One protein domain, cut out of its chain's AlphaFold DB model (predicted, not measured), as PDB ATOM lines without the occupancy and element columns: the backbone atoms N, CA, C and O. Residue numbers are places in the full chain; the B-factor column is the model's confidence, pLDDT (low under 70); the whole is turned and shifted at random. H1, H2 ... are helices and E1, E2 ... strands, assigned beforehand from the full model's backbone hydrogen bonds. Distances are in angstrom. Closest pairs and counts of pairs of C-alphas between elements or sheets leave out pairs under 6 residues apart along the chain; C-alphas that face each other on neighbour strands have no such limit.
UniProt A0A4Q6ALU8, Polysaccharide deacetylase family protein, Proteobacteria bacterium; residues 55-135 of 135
ATOM      1  N   PHE A  55     475.991 227.681 764.927       98.31
ATOM      2  CA  PHE A  55     474.723 227.478 764.237       98.31
ATOM      3  C   PHE A  55     473.711 228.474 764.780       98.31
ATOM      4  O   PHE A  55     473.524 228.531 765.995       98.31
ATOM      5  N   ASP A  56     473.065 229.191 763.874       98.06
ATOM      6  CA  ASP A  56     472.088 230.229 764.184       98.06
ATOM      7  C   ASP A  56     470.676 229.710 763.845       98.06
ATOM      8  O   ASP A  56     470.513 228.622 763.278       98.06
ATOM      9  N   ASP A  57     469.655 230.474 764.218       96.19
ATOM     10  CA  ASP A  57     468.233 230.293 763.885       96.19
ATOM     11  C   ASP A  57     467.518 229.066 764.471       96.19
ATOM     12  O   ASP A  57     466.302 228.936 764.337       96.19
ATOM     13  N   GLY A  58     468.241 228.144 765.106       94.50
ATOM     14  CA  GLY A  58     467.663 226.954 765.731       94.50
ATOM     15  C   GLY A  58     467.003 227.228 767.096       94.50
ATOM     16  O   GLY A  58     467.108 228.326 767.633       94.50
ATOM     17  N   PRO A  59     466.381 226.214 767.721       96.56
ATOM     18  CA  PRO A  59     466.137 224.885 767.172       96.56
ATOM     19  C   PRO A  59     465.011 224.889 766.125       96.56
ATOM     20  O   PRO A  59     464.069 225.672 766.181       96.56
ATOM     21  N   ASP A  60     465.101 223.960 765.180       95.31
ATOM     22  CA  ASP A  60     464.102 223.715 764.145       95.31
ATOM     23  C   ASP A  60     463.781 222.216 764.038       95.31
ATOM     24  O   ASP A  60     464.570 221.342 764.410       95.31
ATOM     25  N   TRP A  61     462.606 221.912 763.491       93.62
ATOM     26  CA  TRP A  61     462.072 220.550 763.420       93.62
ATOM     27  C   TRP A  61     462.847 219.614 762.503       93.62
ATOM     28  O   TRP A  61     462.849 218.400 762.706       93.62
ATOM     29  N   ASN A  62     463.466 220.168 761.465       94.19
ATOM     30  CA  ASN A  62     463.925 219.400 760.320       94.19
ATOM     31  C   ASN A  62     465.428 219.116 760.402       94.19
ATOM     32  O   ASN A  62     465.879 218.027 760.039       94.19
ATOM     33  N   ASN A  63     466.215 220.079 760.887       96.62
ATOM     34  CA  ASN A  63     467.665 220.072 760.722       96.62
ATOM     35  C   ASN A  63     468.414 219.916 762.043       96.62
ATOM     36  O   ASN A  63     469.389 219.164 762.099       96.62
ATOM     37  N   THR A  64     467.953 220.559 763.116       97.69
ATOM     38  CA  THR A  64     468.664 220.607 764.405       97.69
ATOM     39  C   THR A  64     469.027 219.216 764.938       97.69
ATOM     40  O   THR A  64     470.175 218.957 765.309       97.69
ATOM     41  N   ALA A  65     468.092 218.261 764.896       98.00
ATOM     42  CA  ALA A  65     468.353 216.887 765.327       98.00
ATOM     43  C   ALA A  65     469.443 216.193 764.486       98.00
ATOM     44  O   ALA A  65     470.250 215.425 765.025       98.00
ATOM     45  N   THR A  66     469.466 216.468 763.179       98.44
ATOM     46  CA  THR A  66     470.435 215.934 762.216       98.44
ATOM     47  C   THR A  66     471.822 216.523 762.452       98.44
ATOM     48  O   THR A  66     472.795 215.769 762.505       98.44
ATOM     49  N   VAL A  67     471.918 217.835 762.685       98.44
ATOM     50  CA  VAL A  67     473.179 218.510 763.034       98.44
ATOM     51  C   VAL A  67     473.776 217.908 764.307       98.44
ATOM     52  O   VAL A  67     474.923 217.459 764.288       98.44
ATOM     53  N   LEU A  68     472.985 217.789 765.378       98.62
ATOM     54  CA  LEU A  68     473.428 217.170 766.635       98.62
ATOM     55  C   LEU A  68     473.900 215.720 766.426       98.62
ATOM     56  O   LEU A  68     474.922 215.297 766.966       98.62
ATOM     57  N   ASN A  69     473.210 214.949 765.578       98.62
ATOM     58  CA  ASN A  69     473.642 213.592 765.236       98.62
ATOM     59  C   ASN A  69     475.015 213.562 764.558       98.62
ATOM     60  O   ASN A  69     475.847 212.729 764.925       98.62
ATOM     61  N   VAL A  70     475.269 214.455 763.601       98.69
ATOM     62  CA  VAL A  70     476.561 214.535 762.905       98.69
ATOM     63  C   VAL A  70     477.666 214.984 763.859       98.69
ATOM     64  O   VAL A  70     478.726 214.359 763.891       98.69
ATOM     65  N   LEU A  71     477.423 216.010 764.678       98.56
ATOM     66  CA  LEU A  71     478.403 216.492 765.655       98.56
ATOM     67  C   LEU A  71     478.798 215.388 766.640       98.56
ATOM     68  O   LEU A  71     479.989 215.133 766.833       98.56
ATOM     69  N   ARG A  72     477.819 214.645 767.167       98.50
ATOM     70  CA  ARG A  72     478.062 213.475 768.019       98.50
ATOM     71  C   ARG A  72     478.879 212.398 767.306       98.50
ATOM     72  O   ARG A  72     479.852 211.906 767.871       98.50
ATOM     73  N   GLN A  73     478.534 212.050 766.063       98.69
ATOM     74  CA  GLN A  73     479.281 211.062 765.265       98.69
ATOM     75  C   GLN A  73     480.733 211.479 765.009       98.69
ATOM     76  O   GLN A  73     481.615 210.627 764.921       98.69
ATOM     77  N   LYS A  74     480.984 212.783 764.867       98.25
ATOM     78  CA  LYS A  74     482.321 213.344 764.648       98.25
ATOM     79  C   LYS A  74     483.054 213.694 765.942       98.25
ATOM     80  O   LYS A  74     484.185 214.160 765.867       98.25
ATOM     81  N   ASN A  75     482.436 213.460 767.104       97.38
ATOM     82  CA  ASN A  75     482.937 213.897 768.406       97.38
ATOM     83  C   ASN A  75     483.321 215.395 768.418       97.38
ATOM     84  O   ASN A  75     484.323 215.793 769.007       97.38
ATOM     85  N   ALA A  76     482.534 216.218 767.722       97.81
ATOM     86  CA  ALA A  76     482.738 217.656 767.593       97.81
ATOM     87  C   ALA A  76     481.775 218.424 768.505       97.81
ATOM     88  O   ALA A  76     480.665 217.965 768.776       97.81
ATOM     89  N   LYS A  77     482.202 219.606 768.964       97.62
ATOM     90  CA  LYS A  77     481.382 220.561 769.725       97.62
ATOM     91  C   LYS A  77     481.157 221.826 768.902       97.62
ATOM     92  O   LYS A  77     481.883 222.079 767.944       97.62
ATOM     93  N   ALA A  78     480.122 222.571 769.264       98.31
ATOM     94  CA  ALA A  78     479.660 223.755 768.550       98.31
ATOM     95  C   ALA A  78     478.941 224.688 769.530       98.31
ATOM     96  O   ALA A  78     478.551 224.240 770.613       98.31
ATOM     97  N   THR A  79     478.749 225.934 769.118       98.44
ATOM     98  CA  THR A  79     477.912 226.916 769.814       98.44
ATOM     99  C   THR A  79     476.619 227.103 769.020       98.44
ATOM    100  O   THR A  79     476.663 227.320 767.812       98.44
ATOM    101  N   PHE A  80     475.469 226.986 769.675       98.56
ATOM    102  CA  PHE A  80     474.156 227.188 769.065       98.56
ATOM    103  C   PHE A  80     473.583 228.517 769.544       98.56
ATOM    104  O   PHE A  80     473.255 228.656 770.720       98.56
ATOM    105  N   PHE A  81     473.470 229.477 768.635       98.56
ATOM    106  CA  PHE A  81     472.751 230.723 768.837       98.56
ATOM    107  C   PHE A  81     471.273 230.447 768.549       98.56
ATOM    108  O   PHE A  81     470.890 230.261 767.397       98.56
ATOM    109  N   ILE A  82     470.453 230.360 769.600       97.88
ATOM    110  CA  ILE A  82     469.051 229.946 769.476       97.88
ATOM    111  C   ILE A  82     468.072 231.114 769.566       97.88
ATOM    112  O   ILE A  82     468.327 232.106 770.253       97.88
ATOM    113  N   ASN A  83     466.923 230.938 768.918       97.69
ATOM    114  CA  ASN A  83     465.734 231.758 769.110       97.69
ATOM    115  C   ASN A  83     464.713 231.051 770.004       97.69
ATOM    116  O   ASN A  83     464.583 229.826 769.953       97.69
ATOM    117  N   SER A  84     463.941 231.817 770.774       96.81
ATOM    118  CA  SER A  84     462.861 231.280 771.614       96.81
ATOM    119  C   SER A  84     461.500 231.236 770.910       96.81
ATOM    120  O   SER A  84     460.660 230.427 771.293       96.81
ATOM    121  N   GLU A  85     461.283 232.059 769.881       96.94
ATOM    122  CA  GLU A  85     459.971 232.303 769.257       96.94
ATOM    123  C   GLU A  85     460.037 232.371 767.708       96.94
ATOM    124  O   GLU A  85     459.185 232.987 767.070       96.94
ATOM    125  N   ASN A  86     461.048 231.755 767.078       93.75
ATOM    126  CA  ASN A  86     461.238 231.778 765.614       93.75
ATOM    127  C   ASN A  86     460.456 230.654 764.897       93.75
ATOM    128  O   ASN A  86     459.432 230.894 764.260       93.75
ATOM    129  N   TRP A  87     460.898 229.396 765.029       94.31
ATOM    130  CA  TRP A  87     460.239 228.245 764.384       94.31
ATOM    131  C   TRP A  87     459.072 227.667 765.193       94.31
ATOM    132  O   TRP A  87     458.199 226.994 764.641       94.31
ATOM    133  N   SER A  88     459.089 227.883 766.505       93.88
ATOM    134  CA  SER A  88     458.041 227.534 767.464       93.88
ATOM    135  C   SER A  88     458.277 228.332 768.749       93.88
ATOM    136  O   SER A  88     459.382 228.830 768.961       93.88
ATOM    137  N   SER A  89     457.269 228.401 769.618       95.44
ATOM    138  CA  SER A  89     457.437 228.946 770.967       95.44
ATOM    139  C   SER A  89     458.085 227.895 771.859       95.44
ATOM    140  O   SER A  89     457.429 226.938 772.283       95.44
ATOM    141  N   LEU A  90     459.366 228.076 772.193       95.00
ATOM    142  CA  LEU A  90     460.114 227.169 773.072       95.00
ATOM    143  C   LEU A  90     459.393 226.936 774.399       95.00
ATOM    144  O   LEU A  90     459.449 225.838 774.945       95.00
ATOM    145  N   SER A  91     458.692 227.946 774.921       94.62
ATOM    146  CA  SER A  91     457.958 227.844 776.187       94.62
ATOM    147  C   SER A  91     456.780 226.858 776.137       94.62
ATOM    148  O   SER A  91     456.392 226.307 777.169       94.62
ATOM    149  N   GLN A  92     456.246 226.587 774.945       96.94
ATOM    150  CA  GLN A  92     455.055 225.760 774.729       96.94
ATOM    151  C   GLN A  92     455.361 224.443 774.008       96.94
ATOM    152  O   GLN A  92     454.490 223.581 773.889       96.94
ATOM    153  N   ASP A  93     456.598 224.270 773.551       96.88
ATOM    154  CA  ASP A  93     456.978 223.202 772.646       96.88
ATOM    155  C   ASP A  93     457.965 222.219 773.279       96.88
ATOM    156  O   ASP A  93     459.185 222.398 773.258       96.88
ATOM    157  N   THR A  94     457.428 221.146 773.862       97.38
ATOM    158  CA  THR A  94     458.240 220.130 774.546       97.38
ATOM    159  C   THR A  94     459.303 219.497 773.634       97.38
ATOM    160  O   THR A  94     460.453 219.416 774.071       97.38
ATOM    161  N   PRO A  95     459.001 219.076 772.387       95.69
ATOM    162  CA  PRO A  95     460.037 218.589 771.475       95.69
ATOM    163  C   PRO A  95     461.184 219.580 771.212       95.69
ATOM    164  O   PRO A  95     462.345 219.166 771.186       95.69
ATOM    165  N   MET A  96     460.897 220.876 771.048       95.62
ATOM    166  CA  MET A  96     461.946 221.894 770.892       95.62
ATOM    167  C   MET A  96     462.790 222.035 772.155       95.62
ATOM    168  O   MET A  96     464.021 222.054 772.080       95.62
ATOM    169  N   GLN A  97     462.152 222.043 773.327       97.25
ATOM    170  CA  GLN A  97     462.868 222.044 774.602       97.25
ATOM    171  C   GLN A  97     463.787 220.824 774.737       97.25
ATOM    172  O   GLN A  97     464.896 220.947 775.255       97.25
ATOM    173  N   ASP A  98     463.363 219.649 774.264       97.69
ATOM    174  CA  ASP A  98     464.191 218.441 774.282       97.69
ATOM    175  C   ASP A  98     465.425 218.569 773.382       97.69
ATOM    176  O   ASP A  98     466.507 218.118 773.768       97.69
ATOM    177  N   LEU A  99     465.315 219.237 772.228       97.81
ATOM    178  CA  LEU A  99     466.473 219.545 771.382       97.81
ATOM    179  C   LEU A  99     467.449 220.502 772.076       97.81
ATOM    180  O   LEU A  99     468.653 220.246 772.056       97.81
ATOM    181  N   VAL A 100     466.957 221.543 772.750       97.88
ATOM    182  CA  VAL A 100     467.803 222.477 773.519       97.88
ATOM    183  C   VAL A 100     468.493 221.767 774.684       97.88
ATOM    184  O   VAL A 100     469.707 221.879 774.859       97.88
ATOM    185  N   ARG A 101     467.758 220.950 775.452       98.50
ATOM    186  CA  ARG A 101     468.343 220.108 776.513       98.50
ATOM    187  C   ARG A 101     469.417 219.188 775.948       98.50
ATOM    188  O   ARG A 101     470.460 219.000 776.570       98.50
ATOM    189  N   ARG A 102     469.180 218.618 774.765       98.38
ATOM    190  CA  ARG A 102     470.141 217.759 774.074       98.38
ATOM    191  C   ARG A 102     471.406 218.519 773.670       98.38
ATOM    192  O   ARG A 102     472.480 217.962 773.866       98.38
ATOM    193  N   MET A 103     471.315 219.767 773.196       98.44
ATOM    194  CA  MET A 103     472.495 220.610 772.923       98.44
ATOM    195  C   MET A 103     473.399 220.701 774.164       98.44
ATOM    196  O   MET A 103     474.582 220.366 774.094       98.44
ATOM    197  N   VAL A 104     472.830 221.052 775.324       98.25
ATOM    198  CA  VAL A 104     473.579 221.167 776.591       98.25
ATOM    199  C   VAL A 104     474.134 219.815 777.043       98.25
ATOM    200  O   VAL A 104     475.318 219.698 777.352       98.25
ATOM    201  N   ASN A 105     473.299 218.773 777.051       98.56
ATOM    202  CA  ASN A 105     473.683 217.441 777.524       98.56
ATOM    203  C   ASN A 105     474.763 216.788 776.649       98.56
ATOM    204  O   ASN A 105     475.580 216.015 777.148       98.56
ATOM    205  N   GLU A 106     474.790 217.093 775.350       98.38
ATOM    206  CA  GLU A 106     475.842 216.646 774.435       98.38
ATOM    207  C   GLU A 106     477.099 217.536 774.504       98.38
ATOM    208  O   GLU A 106     478.088 217.234 773.837       98.38
ATOM    209  N   GLY A 107     477.134 218.566 775.357       98.06
ATOM    210  CA  GLY A 107     478.313 219.392 775.639       98.06
ATOM    211  C   GLY A 107     478.545 220.532 774.649       98.06
ATOM    212  O   GLY A 107     479.689 220.954 774.470       98.06
ATOM    213  N   HIS A 108     477.493 220.982 773.968       98.56
ATOM    214  CA  HIS A 108     477.515 222.184 773.141       98.56
ATOM    215  C   HIS A 108     477.285 223.434 773.996       98.56
ATOM    216  O   HIS A 108     476.721 223.360 775.088       98.56
ATOM    217  N   GLU A 109     477.719 224.583 773.492       98.44
ATOM    218  CA  GLU A 109     477.410 225.874 774.102       98.44
ATOM    219  C   GLU A 109     476.071 226.392 773.559       98.44
ATOM    220  O   GLU A 109     475.793 226.250 772.368       98.44
ATOM    221  N   LEU A 110     475.248 226.979 774.429       97.62
ATOM    222  CA  LEU A 110     474.042 227.711 774.044       97.62
ATOM    223  C   LEU A 110     474.307 229.209 774.130       97.62
ATOM    224  O   LEU A 110     474.873 229.685 775.115       97.62
ATOM    225  N   ALA A 111     473.846 229.940 773.126       97.75
ATOM    226  CA  ALA A 111     473.946 231.382 773.036       97.75
ATOM    227  C   ALA A 111     472.622 231.987 772.546       97.75
ATOM    228  O   ALA A 111     471.760 231.302 771.998       97.75
ATOM    229  N   ASN A 112     472.457 233.284 772.781       97.31
ATOM    230  CA  ASN A 112     471.237 234.029 772.485       97.31
ATOM    231  C   ASN A 112     471.271 234.567 771.046       97.31
ATOM    232  O   ASN A 112     472.234 235.243 770.679       97.31
ATOM    233  N   HIS A 113     470.228 234.292 770.258       97.94
ATOM    234  CA  HIS A 113     470.060 234.825 768.904       97.94
ATOM    235  C   HIS A 113     468.827 235.714 768.733       97.94
ATOM    236  O   HIS A 113     468.315 235.832 767.625       97.94
ATOM    237  N   THR A 114     468.375 236.373 769.802       98.31
ATOM    238  CA  THR A 114     467.084 237.077 769.938       98.31
ATOM    239  C   THR A 114     465.876 236.154 770.063       98.31
ATOM    240  O   THR A 114     465.954 234.966 769.760       98.31
ATOM    241  N   ALA A 115     464.748 236.686 770.521       97.81
ATOM    242  CA  ALA A 115     463.533 235.910 770.703       97.81
ATOM    243  C   ALA A 115     462.882 235.549 769.361       97.81
ATOM    244  O   ALA A 115     462.693 234.369 769.066       97.81
ATOM    245  N   HIS A 116     462.598 236.550 768.526       97.62
ATOM    246  CA  HIS A 116     461.782 236.395 767.317       97.62
ATOM    247  C   HIS A 116     462.581 236.542 766.020       97.62
ATOM    248  O   HIS A 116     461.994 236.475 764.942       97.62
ATOM    249  N   HIS A 117     463.897 236.772 766.100       97.44
ATOM    250  CA  HIS A 117     464.745 237.024 764.931       97.44
ATOM    251  C   HIS A 117     464.333 238.302 764.160       97.44
ATOM    252  O   HIS A 117     464.429 238.398 762.932       97.44
ATOM    253  N   ASN A 118     463.860 239.318 764.892       97.31
ATOM    254  CA  ASN A 118     463.513 240.621 764.327       97.31
ATOM    255  C   ASN A 118     464.768 241.423 763.945       97.31
ATOM    256  O   ASN A 118     465.811 241.343 764.600       97.31
ATOM    257  N   HIS A 119     464.666 242.277 762.919       97.62
ATOM    258  CA  HIS A 119     465.782 243.147 762.552       97.62
ATOM    259  C   HIS A 119     465.982 244.253 763.600       97.62
ATOM    260  O   HIS A 119     465.320 245.287 763.573       97.62
ATOM    261  N   LEU A 120     466.948 244.058 764.502       97.69
ATOM    262  CA  LEU A 120     467.206 244.979 765.619       97.69
ATOM    263  C   LEU A 120     467.481 246.432 765.191       97.69
ATOM    264  O   LEU A 120     467.226 247.348 765.965       97.69
ATOM    265  N   GLY A 121     467.986 246.659 763.971       97.81
ATOM    266  CA  GLY A 121     468.260 248.000 763.441       97.81
ATOM    267  C   GLY A 121     467.008 248.831 763.133       97.81
ATOM    268  O   GLY A 121     467.117 250.043 762.958       97.81
ATOM    269  N   GLU A 122     465.837 248.195 763.081       97.94
ATOM    270  CA  GLU A 122     464.542 248.831 762.808       97.94
ATOM    271  C   GLU A 122     463.688 249.013 764.072       97.94
ATOM    272  O   GLU A 122     462.598 249.585 764.010       97.94
ATOM    273  N   LEU A 123     464.172 248.540 765.223       98.12
ATOM    274  CA  LEU A 123     463.457 248.558 766.494       98.12
ATOM    275  C   LEU A 123     463.882 249.741 767.372       98.12
ATOM    276  O   LEU A 123     465.010 250.232 767.298       98.12
ATOM    277  N   ASP A 124     462.979 250.180 768.251       98.44
ATOM    278  CA  ASP A 124     463.355 251.071 769.346       98.44
ATOM    279  C   ASP A 124     464.111 250.308 770.451       98.44
ATOM    280  O   ASP A 124     464.167 249.077 770.473       98.44
ATOM    281  N   SER A 125     464.713 251.039 771.391       98.38
ATOM    282  CA  SER A 125     465.526 250.428 772.449       98.38
ATOM    283  C   SER A 125     464.747 249.456 773.339       98.38
ATOM    284  O   SER A 125     465.329 248.475 773.792       98.38
ATOM    285  N   ALA A 126     463.455 249.699 773.578       98.12
ATOM    286  CA  ALA A 126     462.639 248.822 774.412       98.12
ATOM    287  C   ALA A 126     462.336 247.505 773.685       98.12
ATOM    288  O   ALA A 126     462.398 246.434 774.285       98.12
ATOM    289  N   SER A 127     462.063 247.567 772.381       98.12
ATOM    290  CA  SER A 127     461.894 246.383 771.542       98.12
ATOM    291  C   SER A 127     463.198 245.596 771.374       98.12
ATOM    292  O   SER A 127     463.164 244.372 771.445       98.12
ATOM    293  N   VAL A 128     464.352 246.261 771.237       98.38
ATOM    294  CA  VAL A 128     465.661 245.578 771.244       98.38
ATOM    295  C   VAL A 128     465.907 244.867 772.577       98.38
ATOM    296  O   VAL A 128     466.332 243.714 772.588       98.38
ATOM    297  N   GLU A 129     465.624 245.520 773.706       98.06
ATOM    298  CA  GLU A 129     465.764 244.898 775.027       98.06
ATOM    299  C   GLU A 129     464.840 243.682 775.173       98.06
ATOM    300  O   GLU A 129     465.281 242.636 775.646       98.06
ATOM    301  N   ALA A 130     463.596 243.777 774.699       97.38
ATOM    302  CA  ALA A 130     462.657 242.661 774.712       97.38
ATOM    303  C   ALA A 130     463.132 241.471 773.858       97.38
ATOM    304  O   ALA A 130     462.967 240.328 774.283       97.38
ATOM    305  N   GLU A 131     463.742 241.720 772.695       98.00
ATOM    306  CA  GLU A 131     464.322 240.669 771.849       98.00
ATOM    307  C   GLU A 131     465.487 239.946 772.533       98.00
ATOM    308  O   GLU A 131     465.629 238.737 772.373       98.00
ATOM    309  N   VAL A 132     466.319 240.653 773.303       96.94
ATOM    310  CA  VAL A 132     467.504 240.066 773.952       96.94
ATOM    311  C   VAL A 132     467.165 239.420 775.298       96.94
ATOM    312  O   VAL A 132     467.748 238.395 775.645       96.94
ATOM    313  N   ALA A 133     466.237 239.987 776.069       95.00
ATOM    314  CA  ALA A 133     465.930 239.521 777.423       95.00
ATOM    315  C   ALA A 133     465.038 238.266 777.474       95.00
ATOM    316  O   ALA A 133     465.021 237.589 778.499       95.00
ATOM    317  N   ASN A 134     464.303 237.960 776.400       87.75
ATOM    318  CA  ASN A 134     463.287 236.900 776.377       87.75
ATOM    319  C   ASN A 134     463.695 235.688 775.521       87.75
ATOM    320  O   ASN A 134     462.896 235.188 774.728       87.75
ATOM    321  N   VAL A 135     464.937 235.223 775.679       84.06
ATOM    322  CA  VAL A 135     465.454 234.004 775.026       84.06
ATOM    323  C   VAL A 135     465.580 232.861 776.018       84.06
ATOM    324  O   VAL A 135     466.152 233.092 777.106       84.06
TER     325      VAL A 135
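This is residues 55 to 135 of the 135 residues of the protein "Polysaccharide deacetylase family protein" of Proteobacteria bacterium (UniProt A0A4Q6ALU8). A small sheet of three short parallel strands, E1, E2 and E3, forms the middle of an elongated domain, with the helix H2 packed over one face and running along the strands. H1 reaches out toward one end of the long axis, and at the other end the stretch 113 to 124 leads out from E3 to H3, which folds back toward the sheet with its last residues. The printed part has 81 residues, with three named helices and three named strands in the order E1, H1, E2, H2, E3, H3; the sheet's order is E1, E2, E3, all parallel. The class is mixed, helices and strands. The whole is compact, with a radius of gyration of the C-alphas of 13.3 A, and its C-alphas span 43 by 23 by 19 A.

E1 is residues 55 to 58, 7.2 A from first to last C-alpha, and begins with C-alpha 55 at (474.723, 227.478, 764.237). H1 is residues 64 to 73 and is 14.3 A long. E2, residues 79 to 82, measures 9.4 A. H2, residues 94 to 105, is the longest helix at 16.0 A, from C-alpha 94 at (458.240, 220.130, 774.546) to C-alpha 105 at (473.683, 217.441, 777.524). E3, residues 109 to 112, measures 10.4 A. H3, residues 125 to 133, is 12.0 A long and ends with C-alpha 133 at (465.930, 239.521, 777.423).

E2 is the inner strand of the sheet, and E1 and E3 are its edge strands. E1 and E2 are parallel, with 23 degrees between their directions; the C-alphas of Asp 56 and Phe 81 face each other at 4.7 A, and N 81 and O 55 are within hydrogen-bond range at 2.8 A. E2 and E3 are parallel, with 33 degrees between their directions; N 80 and O 109 at 2.8 A and N 82 and O 111 at 2.9 A are within hydrogen-bond range. H2 is on the sheet at a height of 9.6 A, over E3 and only just over E2, on which 3 of its C-alphas fall. It runs along the strands, at 12 degrees to E3 on the local plane. The sheet and H2 make two layers, a sheet with a helix on one face. The closest C-alphas of H2 and E3 are those of Val 104 and Leu 110, 7.0 A apart. H1 is only just on the sheet, with 5 pairs of C-alphas within 10 A, and only grazes it with residues 64 to 67. H1 and H2 only just touch, with 3 pairs of C-alphas within 8 A, through residues 99 to 103 of H2 alone; the closest C-alphas are those of Ala 65 and Leu 99, 6.9 A apart. They run the same way at a shallow tilt of 27 degrees. E1, H1, E2 and E2, H2, E3 are strand-helix-strand units, two parallel neighbour strands with a helix between them in the chain, each with a right-handed crossover. H3 is not on the sheet and is apart from H1, H2, E1 and E2; its closest C-alpha to E3 is that of Val 132, 7.2 A from that of Asn 112. In H1, H2 and H3 every O i to N i+4 pair is within hydrogen-bond range.

The two C-alphas farthest apart, those of Gln 73 and Asp 124, are 43.3 A from each other. The printed part runs from residue 55 to residue 135, the chain's last residue, and has no cut. The links E2 to H2, 11 residues, and E3 to H3, 12 residues, are long; the other three are tight. The mean pLDDT of the printed part is 97.1, and no printed residue is under 70.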